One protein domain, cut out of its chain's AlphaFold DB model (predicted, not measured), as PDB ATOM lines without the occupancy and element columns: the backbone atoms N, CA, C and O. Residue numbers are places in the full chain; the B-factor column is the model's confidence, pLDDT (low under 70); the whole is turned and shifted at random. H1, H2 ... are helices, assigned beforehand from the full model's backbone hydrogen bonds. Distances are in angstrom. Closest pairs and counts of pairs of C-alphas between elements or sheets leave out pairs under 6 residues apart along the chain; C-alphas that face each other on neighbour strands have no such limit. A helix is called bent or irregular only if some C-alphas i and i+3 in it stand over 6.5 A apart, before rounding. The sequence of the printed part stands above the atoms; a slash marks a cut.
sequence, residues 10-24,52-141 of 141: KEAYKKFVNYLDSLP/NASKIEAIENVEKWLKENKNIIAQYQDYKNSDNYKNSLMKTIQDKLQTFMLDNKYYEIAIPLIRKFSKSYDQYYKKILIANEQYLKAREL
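Overview. This is residues 10 to 24 and 52 to 141 of the 141 residues of an uncharacterized protein of Streptococcus anginosus subsp. whileyi CCUG 39159 (UniProt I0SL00). The model is an open frame of helices set end to end: H3 with its kink, then H4, H5, H6 and H7 run round a hollow middle, and H7 meets the first residues of H3. H1 packs side by side on H6 outside the frame, and H2 packs on H7. The printed part has 105 residues with seven named helices, H1 to H7 in chain order, and no named strand: all helix. It is loose, with a radius of gyration of the C-alphas of 16.9 A, and spans 45 by 34 by 24 A.

Arrangement. Start at H1, residues 10 to 21, which touches H6, residues 106 to 117, opposite ways at a shallow tilt of 31 degrees; the closest C-alphas, of Ala 12 and Leu 113, are 5.4 A apart. H2, residues 52 to 60, touches residues 124 to 131 of H7, residues 119 to 139; the closest C-alphas are those of Ile 59 and Ile 128, 6.2 A. Residues 62 to 66 of H3, residues 62 to 81, touch residues 131 to 135 of H7, closest at the C-alphas of Val 62 and Ala 131, 5.8 A. H4, residues 83 to 86, and H5, residues 89 to 103, touch no helix. H6 and H7 touch only at the corner, closest at the C-alphas of Arg 115 and Asp 122, 4.4 A. Every O i to N i+4 pair is within hydrogen-bond range in H1, H2, H5 and H7, but 14 of 16 in H3 and 6 of 8 in H6; H4 is too short for such a pair.

Along the chain. Find C-alpha 10 at (90.175, 122.115, 74.528), where H1 begins. H3 measures 23.6 A, H5 21.1 A and H7 30.4 A from first to last C-alpha. H3 is irregular, C-alphas 68 and 71 being 8.0 A apart, with a kink of 71 degrees near residue 69; H6 is only just irregular, at 6.6 A between C-alphas 108 and 111. H7 ends at C-alpha 139, (73.259, 125.359, 110.737).

Size, cuts and confidence. Residues 25 to 51 are not printed, and C-alphas 24 and 52 are 27.6 A apart across the cut. The links printed whole are tight. Look for pLDDT under 70 at residues 140 to 141.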
ATOM      1  N   LYS A  10      90.891 122.696  75.682       96.38
ATOM      2  CA  LYS A  10      90.175 122.115  74.528       96.38
ATOM      3  C   LYS A  10      89.848 120.637  74.693       96.38
ATOM      4  O   LYS A  10      88.742 120.220  74.369       96.38
ATOM      5  N   GLU A  11      90.785 119.848  75.211       97.75
ATOM      6  CA  GLU A  11      90.568 118.411  75.401       97.75
ATOM      7  C   GLU A  11      89.501 118.126  76.468       97.75
ATOM      8  O   GLU A  11      88.638 117.271  76.286       97.75
ATOM      9  N   ALA A  12      89.509 118.878  77.572       98.00
ATOM     10  CA  ALA A  12      88.486 118.748  78.606       98.00
ATOM     11  C   ALA A  12      87.109 119.200  78.102       98.00
ATOM     12  O   ALA A  12      86.108 118.554  78.397       98.00
ATOM     13  N   TYR A  13      87.067 120.262  77.296       97.62
ATOM     14  CA  TYR A  13      85.842 120.722  76.651       97.62
ATOM     15  C   TYR A  13      85.265 119.668  75.696       97.62
ATOM     16  O   TYR A  13      84.083 119.354  75.784       97.62
ATOM     17  N   LYS A  14      86.094 119.042  74.846       98.12
ATOM     18  CA  LYS A  14      85.657 117.939  73.969       98.12
ATOM     19  C   LYS A  14      85.072 116.772  74.763       98.12
ATOM     20  O   LYS A  14      84.013 116.267  74.415       98.12
ATOM     21  N   LYS A  15      85.725 116.371  75.859       98.56
ATOM     22  CA  LYS A  15      85.199 115.324  76.749       98.56
ATOM     23  C   LYS A  15      83.871 115.717  77.389       98.56
ATOM     24  O   LYS A  15      83.022 114.856  77.564       98.56
ATOM     25  N   PHE A  16      83.694 116.993  77.727       98.38
ATOM     26  CA  PHE A  16      82.439 117.495  78.277       98.38
ATOM     27  C   PHE A  16      81.314 117.465  77.240       98.38
ATOM     28  O   PHE A  16      80.225 117.014  77.566       98.38
ATOM     29  N   VAL A  17      81.585 117.854  75.991       98.19
ATOM     30  CA  VAL A  17      80.619 117.719  74.886       98.19
ATOM     31  C   VAL A  17      80.248 116.252  74.669       98.19
ATOM     32  O   VAL A  17      79.072 115.924  74.725       98.19
ATOM     33  N   ASN A  18      81.231 115.351  74.563       98.50
ATOM     34  CA  ASN A  18      80.962 113.915  74.421       98.50
ATOM     35  C   ASN A  18      80.155 113.349  75.601       98.50
ATOM     36  O   ASN A  18      79.319 112.471  75.415       98.50
ATOM     37  N   TYR A  19      80.414 113.835  76.820       98.50
ATOM     38  CA  TYR A  19      79.619 113.495  77.994       98.50
ATOM     39  C   TYR A  19      78.160 113.931  77.810       98.50
ATOM     40  O   TYR A  19      77.272 113.105  77.995       98.50
ATOM     41  N   LEU A  20      77.914 115.182  77.400       98.00
ATOM     42  CA  LEU A  20      76.562 115.688  77.146       98.00
ATOM     43  C   LEU A  20      75.851 114.897  76.041       98.00
ATOM     44  O   LEU A  20      74.695 114.529  76.223       98.00
ATOM     45  N   ASP A  21      76.551 114.577  74.952       98.06
ATOM     46  CA  ASP A  21      76.012 113.795  73.830       98.06
ATOM     47  C   ASP A  21      75.677 112.347  74.226       98.06
ATOM     48  O   ASP A  21      74.843 111.701  73.594       98.06
ATOM     49  N   SER A  22      76.325 111.824  75.273       97.38
ATOM     50  CA  SER A  22      76.086 110.471  75.786       97.38
ATOM     51  C   SER A  22      74.934 110.374  76.789       97.38
ATOM     52  O   SER A  22      74.560 109.263  77.170       97.38
ATOM     53  N   LEU A  23      74.390 111.509  77.244       98.06
ATOM     54  CA  LEU A  23      73.327 111.513  78.240       98.06
ATOM     55  C   LEU A  23      72.050 110.874  77.677       98.06
ATOM     56  O   LEU A  23      71.650 111.174  76.550       98.06
ATOM     57  N   PRO A  24      71.361 110.027  78.460       97.56
ATOM     58  CA  PRO A  24      70.039 109.560  78.084       97.56
ATOM     59  C   PRO A  24      69.043 110.726  78.104       97.56
ATOM     60  O   PRO A  24      69.253 111.743  78.768       97.56
ATOM     61  N   ASN A  52      71.793 135.336  88.663       92.31
ATOM     62  CA  ASN A  52      73.186 134.904  88.573       92.31
ATOM     63  C   ASN A  52      74.156 135.890  89.250       92.31
ATOM     64  O   ASN A  52      75.075 135.454  89.940       92.31
ATOM     65  N   ALA A  53      73.953 137.200  89.086       93.75
ATOM     66  CA  ALA A  53      74.763 138.218  89.757       93.75
ATOM     67  C   ALA A  53      74.618 138.136  91.286       93.75
ATOM     68  O   ALA A  53      75.625 138.070  91.988       93.75
ATOM     69  N   SER A  54      73.381 138.020  91.777       93.94
ATOM     70  CA  SER A  54      73.079 137.894  93.210       93.94
ATOM     71  C   SER A  54      73.717 136.644  93.826       93.94
ATOM     72  O   SER A  54      74.238 136.689  94.938       93.94
ATOM     73  N   LYS A  55      73.736 135.520  93.093       92.75
ATOM     74  CA  LYS A  55      74.427 134.292  93.525       92.75
ATOM     75  C   LYS A  55      75.931 134.505  93.669       92.75
ATOM     76  O   LYS A  55      76.506 134.073  94.660       92.75
ATOM     77  N   ILE A  56      76.567 135.153  92.692       92.81
ATOM     78  CA  ILE A  56      78.004 135.440  92.757       92.81
ATOM     79  C   ILE A  56      78.297 136.346  93.958       92.81
ATOM     80  O   ILE A  56      79.167 136.013  94.754       92.81
ATOM     81  N   GLU A  57      77.535 137.425  94.142       93.75
ATOM     82  CA  GLU A  57      77.704 138.350  95.271       93.75
ATOM     83  C   GLU A  57      77.564 137.657  96.635       93.75
ATOM     84  O   GLU A  57      78.389 137.876  97.526       93.75
ATOM     85  N   ALA A  58      76.569 136.774  96.780       93.69
ATOM     86  CA  ALA A  58      76.367 135.990  97.996       93.69
ATOM     87  C   ALA A  58      77.572 135.092  98.313       93.69
ATOM     88  O   ALA A  58      77.985 134.992  99.465       93.69
ATOM     89  N   ILE A  59      78.165 134.463  97.293       93.94
ATOM     90  CA  ILE A  59      79.342 133.597  97.448       93.94
ATOM     91  C   ILE A  59      80.610 134.402  97.764       93.94
ATOM     92  O   ILE A  59      81.457 133.924  98.517       93.94
ATOM     93  N   GLU A  60      80.746 135.622  97.240       91.81
ATOM     94  CA  GLU A  60      81.870 136.511  97.573       91.81
ATOM     95  C   GLU A  60      81.831 136.995  99.034       91.81
ATOM     96  O   GLU A  60      82.884 137.247  99.616       91.81
ATOM     97  N   ASN A  61      80.642 137.102  99.644       92.56
ATOM     98  CA  ASN A  61      80.451 137.633 101.002       92.56
ATOM     99  C   ASN A  61      79.565 136.726 101.873       92.56
ATOM    100  O   ASN A  61      78.636 137.195 102.537       92.56
ATOM    101  N   VAL A  62      79.852 135.422 101.878       92.88
ATOM    102  CA  VAL A  62      78.983 134.394 102.478       92.88
ATOM    103  C   VAL A  62      78.650 134.633 103.956       92.88
ATOM    104  O   VAL A  62      77.480 134.543 104.313       92.88
ATOM    105  N   GLU A  63      79.606 135.003 104.813       91.56
ATOM    106  CA  GLU A  63      79.332 135.239 106.244       91.56
ATOM    107  C   GLU A  63      78.296 136.351 106.456       91.56
ATOM    108  O   GLU A  63      77.328 136.194 107.208       91.56
ATOM    109  N   LYS A  64      78.481 137.474 105.752       93.94
ATOM    110  CA  LYS A  64      77.555 138.606 105.787       93.94
ATOM    111  C   LYS A  64      76.195 138.192 105.232       93.94
ATOM    112  O   LYS A  64      75.179 138.430 105.885       93.94
ATOM    113  N   TRP A  65      76.181 137.527 104.078       94.94
ATOM    114  CA  TRP A  65      74.951 137.094 103.424       94.94
ATOM    115  C   TRP A  65      74.144 136.133 104.308       94.94
ATOM    116  O   TRP A  65      72.944 136.334 104.481       94.94
ATOM    117  N   LEU A  66      74.787 135.145 104.941       93.31
ATOM    118  CA  LEU A  66      74.134 134.214 105.868       93.31
ATOM    119  C   LEU A  66      73.522 134.936 107.072       93.31
ATOM    120  O   LEU A  66      72.393 134.632 107.457       93.31
ATOM    121  N   LYS A  67      74.234 135.910 107.650       93.00
ATOM    122  CA  LYS A  67      73.733 136.701 108.782       93.00
ATOM    123  C   LYS A  67      72.513 137.536 108.393       93.00
ATOM    124  O   LYS A  67      71.522 137.537 109.120       93.00
ATOM    125  N   GLU A  68      72.581 138.228 107.261       95.12
ATOM    126  CA  GLU A  68      71.508 139.105 106.779       95.12
ATOM    127  C   GLU A  68      70.274 138.317 106.318       95.12
ATOM    128  O   GLU A  68      69.149 138.781 106.485       95.12
ATOM    129  N   ASN A  69      70.467 137.097 105.808       94.62
ATOM    130  CA  ASN A  69      69.397 136.278 105.238       94.62
ATOM    131  C   ASN A  69      68.937 135.129 106.154       94.62
ATOM    132  O   ASN A  69      68.121 134.315 105.723       94.62
ATOM    133  N   LYS A  70      69.390 135.060 107.418       92.69
ATOM    134  CA  LYS A  70      69.081 133.955 108.351       92.69
ATOM    135  C   LYS A  70      67.585 133.619 108.419       92.69
ATOM    136  O   LYS A  70      67.215 132.450 108.342       92.69
ATOM    137  N   ASN A  71      66.725 134.634 108.522       94.12
ATOM    138  CA  ASN A  71      65.275 134.441 108.620       94.12
ATOM    139  C   ASN A  71      64.673 133.881 107.323       94.12
ATOM    140  O   ASN A  71      63.844 132.978 107.374       94.12
ATOM    141  N   ILE A  72      65.116 134.384 106.166       94.56
ATOM    142  CA  ILE A  72      64.658 133.910 104.851       94.56
ATOM    143  C   ILE A  72      65.118 132.466 104.625       94.56
ATOM    144  O   ILE A  72      64.346 131.638 104.148       94.56
ATOM    145  N   ILE A  73      66.353 132.140 105.017       93.06
ATOM    146  CA  ILE A  73      66.884 130.775 104.960       93.06
ATOM    147  C   ILE A  73      66.023 129.838 105.815       93.06
ATOM    148  O   ILE A  73      65.625 128.788 105.320       93.06
ATOM    149  N   ALA A  74      65.703 130.216 107.057       93.38
ATOM    150  CA  ALA A  74      64.864 129.406 107.941       93.38
ATOM    151  C   ALA A  74      63.470 129.158 107.341       93.38
ATOM    152  O   ALA A  74      63.067 128.008 107.196       93.38
ATOM    153  N   GLN A  75      62.791 130.212 106.875       96.06
ATOM    154  CA  GLN A  75      61.484 130.091 106.216       96.06
ATOM    155  C   GLN A  75      61.535 129.188 104.979       96.06
ATOM    156  O   GLN A  75      60.633 128.383 104.750       96.06
ATOM    157  N   TYR A  76      62.601 129.294 104.182       95.12
ATOM    158  CA  TYR A  76      62.791 128.427 103.027       95.12
ATOM    159  C   TYR A  76      62.987 126.963 103.440       95.12
ATOM    160  O   TYR A  76      62.403 126.076 102.819       95.12
ATOM    161  N   GLN A  77      63.758 126.686 104.497       93.88
ATOM    162  CA  GLN A  77      63.917 125.325 105.020       93.88
ATOM    163  C   GLN A  77      62.593 124.761 105.550       93.88
ATOM    164  O   GLN A  77      62.259 123.618 105.237       93.88
ATOM    165  N   ASP A  78      61.809 125.555 106.279       96.62
ATOM    166  CA  ASP A  78      60.488 125.150 106.770       96.62
ATOM    167  C   ASP A  78      59.547 124.821 105.610       96.62
ATOM    168  O   ASP A  78      58.916 123.761 105.592       96.62
ATOM    169  N   TYR A  79      59.526 125.667 104.576       96.69
ATOM    170  CA  TYR A  79      58.780 125.394 103.352       96.69
ATOM    171  C   TYR A  79      59.228 124.083 102.695       96.69
ATOM    172  O   TYR A  79      58.387 123.239 102.391       96.69
ATOM    173  N   LYS A  80      60.538 123.857 102.531       95.75
ATOM    174  CA  LYS A  80      61.078 122.617 101.942       95.75
ATOM    175  C   LYS A  80      60.785 121.373 102.788       95.75
ATOM    176  O   LYS A  80      60.770 120.266 102.250       95.75
ATOM    177  N   ASN A  81      60.536 121.536 104.084       96.12
ATOM    178  CA  ASN A  81      60.150 120.454 104.986       96.12
ATOM    179  C   ASN A  81      58.634 120.263 105.114       96.12
ATOM    180  O   ASN A  81      58.216 119.225 105.636       96.12
ATOM    181  N   SER A  82      57.831 121.209 104.626       97.94
ATOM    182  CA  SER A  82      56.370 121.151 104.672       97.94
ATOM    183  C   SER A  82      55.785 120.054 103.777       97.94
ATOM    184  O   SER A  82      56.349 119.711 102.731       97.94
ATOM    185  N   ASP A  83      54.605 119.560 104.151       98.00
ATOM    186  CA  ASP A  83      53.840 118.603 103.342       98.00
ATOM    187  C   ASP A  83      53.420 119.203 101.997       98.00
ATOM    188  O   ASP A  83      53.437 118.508 100.984       98.00
ATOM    189  N   ASN A  84      53.130 120.509 101.964       96.12
ATOM    190  CA  ASN A  84      52.800 121.226 100.732       96.12
ATOM    191  C   ASN A  84      53.910 121.087  99.691       96.12
ATOM    192  O   ASN A  84      53.636 120.792  98.533       96.12
ATOM    193  N   TYR A  85      55.165 121.284 100.096       97.00
ATOM    194  CA  TYR A  85      56.284 121.124  99.180       97.00
ATOM    195  C   TYR A  85      56.570 119.649  98.888       97.00
ATOM    196  O   TYR A  85      56.720 119.282  97.725       97.00
ATOM    197  N   LYS A  86      56.632 118.790  99.912       97.62
ATOM    198  CA  LYS A  86      56.990 117.370  99.748       97.62
ATOM    199  C   LYS A  86      56.025 116.602  98.843       97.62
ATOM    200  O   LYS A  86      56.477 115.714  98.129       97.62
ATOM    201  N   ASN A  87      54.748 116.979  98.839       97.00
ATOM    202  CA  ASN A  87      53.719 116.386  97.984       97.00
ATOM    203  C   ASN A  87      53.481 117.181  96.685       97.00
ATOM    204  O   ASN A  87      52.552 116.875  95.941       97.00
ATOM    205  N   SER A  88      54.284 118.216  96.406       96.50
ATOM    206  CA  SER A  88      54.152 119.024  95.187       96.50
ATOM    207  C   SER A  88      54.765 118.346  93.963       96.50
ATOM    208  O   SER A  88      55.755 117.620  94.059       96.50
ATOM    209  N   LEU A  89      54.257 118.702  92.781       96.88
ATOM    210  CA  LEU A  89      54.837 118.280  91.505       96.88
ATOM    211  C   LEU A  89      56.285 118.771  91.338       96.88
ATOM    212  O   LEU A  89      57.134 118.051  90.817       96.88
ATOM    213  N   MET A  90      56.605 119.955  91.879       95.69
ATOM    214  CA  MET A  90      57.971 120.484  91.913       95.69
ATOM    215  C   MET A  90      58.938 119.565  92.673       95.69
ATOM    216  O   MET A  90      60.098 119.438  92.278       95.69
ATOM    217  N   LYS A  91      58.500 118.910  93.759       97.25
ATOM    218  CA  LYS A  91      59.342 117.937  94.470       97.25
ATOM    219  C   LYS A  91      59.609 116.708  93.610       97.25
ATOM    220  O   LYS A  91      60.768 116.323  93.484       97.25
ATOM    221  N   THR A  92      58.579 116.158  92.972       97.56
ATOM    222  CA  THR A  92      58.716 115.020  92.049       97.56
ATOM    223  C   THR A  92      59.697 115.330  90.916       97.56
ATOM    224  O   THR A  92      60.608 114.548  90.645       97.56
ATOM    225  N   ILE A  93      59.569 116.506  90.296       97.50
ATOM    226  CA  ILE A  93      60.475 116.979  89.239       97.50
ATOM    227  C   ILE A  93      61.906 117.129  89.764       97.50
ATOM    228  O   ILE A  93      62.850 116.672  89.115       97.50
ATOM    229  N   GLN A  94      62.082 117.753  90.936       96.44
ATOM    230  CA  GLN A  94      63.404 117.929  91.535       96.44
ATOM    231  C   GLN A  94      64.080 116.576  91.794       96.44
ATOM    232  O   GLN A  94      65.265 116.431  91.498       96.44
ATOM    233  N   ASP A  95      63.345 115.592  92.311       97.81
ATOM    234  CA  ASP A  95      63.885 114.262  92.597       97.81
ATOM    235  C   ASP A  95      64.296 113.531  91.324       97.81
ATOM    236  O   ASP A  95      65.380 112.954  91.270       97.81
ATOM    237  N   LYS A  96      63.477 113.613  90.268       98.19
ATOM    238  CA  LYS A  96      63.829 113.070  88.951       98.19
ATOM    239  C   LYS A  96      65.113 113.692  88.419       98.19
ATOM    240  O   LYS A  96      65.994 112.964  87.965       98.19
ATOM    241  N   LEU A  97      65.244 115.017  88.498       97.81
ATOM    242  CA  LEU A  97      66.453 115.711  88.060       97.81
ATOM    243  C   LEU A  97      67.667 115.311  88.908       97.81
ATOM    244  O   LEU A  97      68.734 115.056  88.360       97.81
ATOM    245  N   GLN A  98      67.522 115.222  90.231       97.75
ATOM    246  CA  GLN A  98      68.614 114.827  91.119       97.75
ATOM    247  C   GLN A  98      69.094 113.404  90.819       97.75
ATOM    248  O   GLN A  98      70.296 113.193  90.657       97.75
ATOM    249  N   THR A  99      68.169 112.452  90.690       98.25
ATOM    250  CA  THR A  99      68.474 111.069  90.310       98.25
ATOM    251  C   THR A  99      69.159 111.021  88.950       98.25
ATOM    252  O   THR A  99      70.225 110.431  88.833       98.25
ATOM    253  N   PHE A 100      68.639 111.737  87.948       98.38
ATOM    254  CA  PHE A 100      69.264 111.819  86.628       98.38
ATOM    255  C   PHE A 100      70.712 112.323  86.700       98.38
ATOM    256  O   PHE A 100      71.597 111.768  86.055       98.38
ATOM    257  N   MET A 101      70.983 113.357  87.497       97.81
ATOM    258  CA  MET A 101      72.330 113.919  87.637       97.81
ATOM    259  C   MET A 101      73.293 112.945  88.329       97.81
ATOM    260  O   MET A 101      74.457 112.858  87.932       97.81
ATOM    261  N   LEU A 102      72.817 112.207  89.338       98.00
ATOM    262  CA  LEU A 102      73.599 111.193  90.052       98.00
ATOM    263  C   LEU A 102      73.875 109.963  89.178       98.00
ATOM    264  O   LEU A 102      75.032 109.574  89.027       98.00
ATOM    265  N   ASP A 103      72.843 109.402  88.547       98.06
ATOM    266  CA  ASP A 103      72.948 108.216  87.687       98.06
ATOM    267  C   ASP A 103      73.896 108.456  86.508       98.06
ATOM    268  O   ASP A 103      74.644 107.568  86.094       98.06
ATOM    269  N   ASN A 104      73.922 109.693  86.010       98.19
ATOM    270  CA  ASN A 104      74.798 110.106  84.924       98.19
ATOM    271  C   ASN A 104      76.125 110.711  85.397       98.19
ATOM    272  O   ASN A 104      76.860 111.256  84.584       98.19
ATOM    273  N   LYS A 105      76.489 110.585  86.679       98.06
ATOM    274  CA  LYS A 105      77.811 110.973  87.207       98.06
ATOM    275  C   LYS A 105      78.178 112.438  86.941       98.06
ATOM    276  O   LYS A 105      79.331 112.769  86.637       98.06
ATOM    277  N   TYR A 106      77.198 113.337  87.017       98.25
ATOM    278  CA  TYR A 106      77.395 114.757  86.730       98.25
ATOM    279  C   TYR A 106      78.476 115.385  87.623       98.25
ATOM    280  O   TYR A 106      79.327 116.148  87.156       98.25
ATOM    281  N   TYR A 107      78.482 115.051  88.912       96.81
ATOM    282  CA  TYR A 107      79.424 115.631  89.868       96.81
ATOM    283  C   TYR A 107      80.840 115.058  89.720       96.81
ATOM    284  O   TYR A 107      81.815 115.752  90.002       96.81
ATOM    285  N   GLU A 108      80.963 113.826  89.231       98.12
ATOM    286  CA  GLU A 108      82.217 113.095  89.060       98.12
ATOM    287  C   GLU A 108      82.856 113.323  87.683       98.12
ATOM    288  O   GLU A 108      84.073 113.199  87.545       98.12
ATOM    289  N   ILE A 109      82.059 113.657  86.660       98.12
ATOM    290  CA  ILE A 109      82.526 113.844  85.279       98.12
ATOM    291  C   ILE A 109      82.380 115.301  84.837       98.12
ATOM    292  O   ILE A 109      83.382 115.956  84.541       98.12
ATOM    293  N   ALA A 110      81.154 115.827  84.791       97.94
ATOM    294  CA  ALA A 110      80.889 117.143  84.214       97.94
ATOM    295  C   ALA A 110      81.576 118.265  84.998       97.94
ATOM    296  O   ALA A 110      82.312 119.062  84.415       97.94
ATOM    297  N   ILE A 111      81.390 118.307  86.320       97.81
ATOM    298  CA  ILE A 111      81.957 119.368  87.162       97.81
ATOM    299  C   ILE A 111      83.496 119.418  87.070       97.81
ATOM    300  O   ILE A 111      84.028 120.502  86.807       97.81
ATOM    301  N   PRO A 112      84.249 118.303  87.203       98.06
ATOM    302  CA  PRO A 112      85.700 118.312  87.011       98.06
ATOM    303  C   PRO A 112      86.143 118.785  85.623       98.06
ATOM    304  O   PRO A 112      87.136 119.507  85.515       98.06
ATOM    305  N   LEU A 113      85.411 118.423  84.564       98.38
ATOM    306  CA  LEU A 113      85.720 118.878  83.209       98.38
ATOM    307  C   LEU A 113      85.507 120.388  83.063       98.38
ATOM    308  O   LEU A 113      86.422 121.069  82.597       98.38
ATOM    309  N   ILE A 114      84.368 120.922  83.526       97.12
ATOM    310  CA  ILE A 114      84.067 122.365  83.491       97.12
ATOM    311  C   ILE A 114      85.148 123.157  84.226       97.12
ATOM    312  O   ILE A 114      85.698 124.114  83.682       97.12
ATOM    313  N   ARG A 115      85.529 122.713  85.428       96.94
ATOM    314  CA  ARG A 115      86.608 123.332  86.211       96.94
ATOM    315  C   ARG A 115      87.961 123.298  85.492       96.94
ATOM    316  O   ARG A 115      88.782 124.190  85.678       96.94
ATOM    317  N   LYS A 116      88.213 122.289  84.656       96.62
ATOM    318  CA  LYS A 116      89.464 122.175  83.898       96.62
ATOM    319  C   LYS A 116      89.522 123.139  82.713       96.62
ATOM    320  O   LYS A 116      90.579 123.722  82.470       96.62
ATOM    321  N   PHE A 117      88.423 123.312  81.976       96.50
ATOM    322  CA  PHE A 117      88.416 124.187  80.796       96.50
ATOM    323  C   PHE A 117      88.010 125.643  81.077       96.50
ATOM    324  O   PHE A 117      88.294 126.494  80.238       96.50
ATOM    325  N   SER A 118      87.424 125.956  82.241       95.88
ATOM    326  CA  SER A 118      87.099 127.327  82.669       95.88
ATOM    327  C   SER A 118      87.748 127.670  84.012       95.88
ATOM    328  O   SER A 118      87.353 127.168  85.068       95.88
ATOM    329  N   LYS A 119      88.733 128.579  83.985       93.38
ATOM    330  CA  LYS A 119      89.417 129.045  85.203       93.38
ATOM    331  C   LYS A 119      88.494 129.880  86.077       93.38
ATOM    332  O   LYS A 119      88.543 129.756  87.299       93.38
ATOM    333  N   SER A 120      87.668 130.721  85.455       93.50
ATOM    334  CA  SER A 120      86.714 131.562  86.183       93.50
ATOM    335  C   SER A 120      85.687 130.708  86.930       93.50
ATOM    336  O   SER A 120      85.416 130.956  88.105       93.50
ATOM    337  N   TYR A 121      85.213 129.626  86.303       94.56
ATOM    338  CA  TYR A 121      84.339 128.665  86.962       94.56
ATOM    339  C   TYR A 121      85.044 127.900  88.088       94.56
ATOM    340  O   TYR A 121      84.461 127.755  89.156       94.56
ATOM    341  N   ASP A 122      86.287 127.434  87.911       96.25
ATOM    342  CA  ASP A 122      87.019 126.746  88.993       96.25
ATOM    343  C   ASP A 122      87.235 127.647  90.218       96.25
ATOM    344  O   ASP A 122      87.069 127.201  91.353       96.25
ATOM    345  N   GLN A 123      87.551 128.927  90.002       94.94
ATOM    346  CA  GLN A 123      87.660 129.908  91.081       94.94
ATOM    347  C   GLN A 123      86.324 130.102  91.804       94.94
ATOM    348  O   GLN A 123      86.281 130.032  93.031       94.94
ATOM    349  N   TYR A 124      85.236 130.290  91.053       94.12
ATOM    350  CA  TYR A 124      83.889 130.391  91.611       94.12
ATOM    351  C   TYR A 124      83.496 129.127  92.395       94.12
ATOM    352  O   TYR A 124      83.023 129.215  93.526       94.12
ATOM    353  N   TYR A 125      83.768 127.941  91.848       95.69
ATOM    354  CA  TYR A 125      83.450 126.661  92.478       95.69
ATOM    355  C   TYR A 125      84.205 126.459  93.799       95.69
ATOM    356  O   TYR A 125      83.619 126.009  94.779       95.69
ATOM    357  N   LYS A 126      85.485 126.849  93.874       96.50
ATOM    358  CA  LYS A 126      86.244 126.827  95.139       96.50
ATOM    359  C   LYS A 126      85.612 127.722  96.205       96.50
ATOM    360  O   LYS A 126      85.544 127.315  97.361       96.50
ATOM    361  N   LYS A 127      85.113 128.905  95.826       95.56
ATOM    362  CA  LYS A 127      84.393 129.788  96.757       95.56
ATOM    363  C   LYS A 127      83.072 129.172  97.216       95.56
ATOM    364  O   LYS A 127      82.757 129.267  98.395       95.56
ATOM    365  N   ILE A 128      82.350 128.470  96.336       95.38
ATOM    366  CA  ILE A 128      81.152 127.710  96.729       95.38
ATOM    367  C   ILE A 128      81.479 126.645  97.780       95.38
ATOM    368  O   ILE A 128      80.722 126.503  98.734       95.38
ATOM    369  N   LEU A 129      82.585 125.905  97.637       95.75
ATOM    370  CA  LEU A 129      82.970 124.888  98.624       95.75
ATOM    371  C   LEU A 129      83.195 125.507 100.011       95.75
ATOM    372  O   LEU A 129      82.641 125.017 100.993       95.75
ATOM    373  N   ILE A 130      83.918 126.628 100.072       94.94
ATOM    374  CA  ILE A 130      84.129 127.383 101.316       94.94
ATOM    375  C   ILE A 130      82.791 127.884 101.876       94.94
ATOM    376  O   ILE A 130      82.509 127.719 103.061       94.94
ATOM    377  N   ALA A 131      81.936 128.457 101.025       94.50
ATOM    378  CA  ALA A 131      80.626 128.949 101.429       94.50
ATOM    379  C   ALA A 131      79.728 127.829 101.981       94.50
ATOM    380  O   ALA A 131      79.023 128.030 102.968       94.50
ATOM    381  N   ASN A 132      79.787 126.636 101.388       94.62
ATOM    382  CA  ASN A 132      79.062 125.465 101.867       94.62
ATOM    383  C   ASN A 132      79.552 125.019 103.252       94.62
ATOM    384  O   ASN A 132      78.731 124.760 104.127       94.62
ATOM    385  N   GLU A 133      80.866 124.977 103.488       94.44
ATOM    386  CA  GLU A 133      81.413 124.666 104.816       94.44
ATOM    387  C   GLU A 133      80.942 125.665 105.880       94.44
ATOM    388  O   GLU A 133      80.570 125.268 106.984       94.44
ATOM    389  N   GLN A 134      80.922 126.960 105.552       92.50
ATOM    390  CA  GLN A 134      80.421 127.994 106.461       92.50
ATOM    391  C   GLN A 134      78.919 127.861 106.719       92.50
ATOM    392  O   GLN A 134      78.484 127.964 107.863       92.50
ATOM    393  N   TYR A 135      78.133 127.587 105.677       91.44
ATOM    394  CA  TYR A 135      76.701 127.342 105.805       91.44
ATOM    395  C   TYR A 135      76.408 126.145 106.714       91.44
ATOM    396  O   TYR A 135      75.565 126.251 107.599       91.44
ATOM    397  N   LEU A 136      77.121 125.027 106.543       92.00
ATOM    398  CA  LEU A 136      76.950 123.842 107.386       92.00
ATOM    399  C   LEU A 136      77.277 124.141 108.855       92.00
ATOM    400  O   LEU A 136      76.458 123.843 109.716       92.00
ATOM    401  N   LYS A 137      78.389 124.833 109.135       89.94
ATOM    402  CA  LYS A 137      78.736 125.273 110.500       89.94
ATOM    403  C   LYS A 137      77.680 126.200 111.105       89.94
ATOM    404  O   LYS A 137      77.369 126.095 112.283       89.94
ATOM    405  N   ALA A 138      77.111 127.102 110.305       83.75
ATOM    406  CA  ALA A 138      76.076 128.030 110.757       83.75
ATOM    407  C   ALA A 138      74.715 127.357 111.020       83.75
ATOM    408  O   ALA A 138      73.890 127.941 111.715       83.75
ATOM    409  N   ARG A 139      74.464 126.163 110.463       73.19
ATOM    410  CA  ARG A 139      73.259 125.359 110.737       73.19
ATOM    411  C   ARG A 139      73.350 124.537 112.020       73.19
ATOM    412  O   ARG A 139      72.314 124.118 112.522       73.19
ATOM    413  N   GLU A 140      74.561 124.253 112.486       61.53
ATOM    414  CA  GLU A 140      74.822 123.480 113.708       61.53
ATOM    415  C   GLU A 140      74.765 124.348 114.986       61.53
ATOM    416  O   GLU A 140      74.941 123.822 116.085       61.53
ATOM    417  N   LEU A 141      74.500 125.655 114.845       46.53
ATOM    418  CA  LEU A 141      74.340 126.655 115.912       46.53
ATOM    419  C   LEU A 141      72.881 127.108 116.051       46.53
ATOM    420  O   LEU A 141      72.441 127.301 117.205       46.53
TER     421      LEU A 141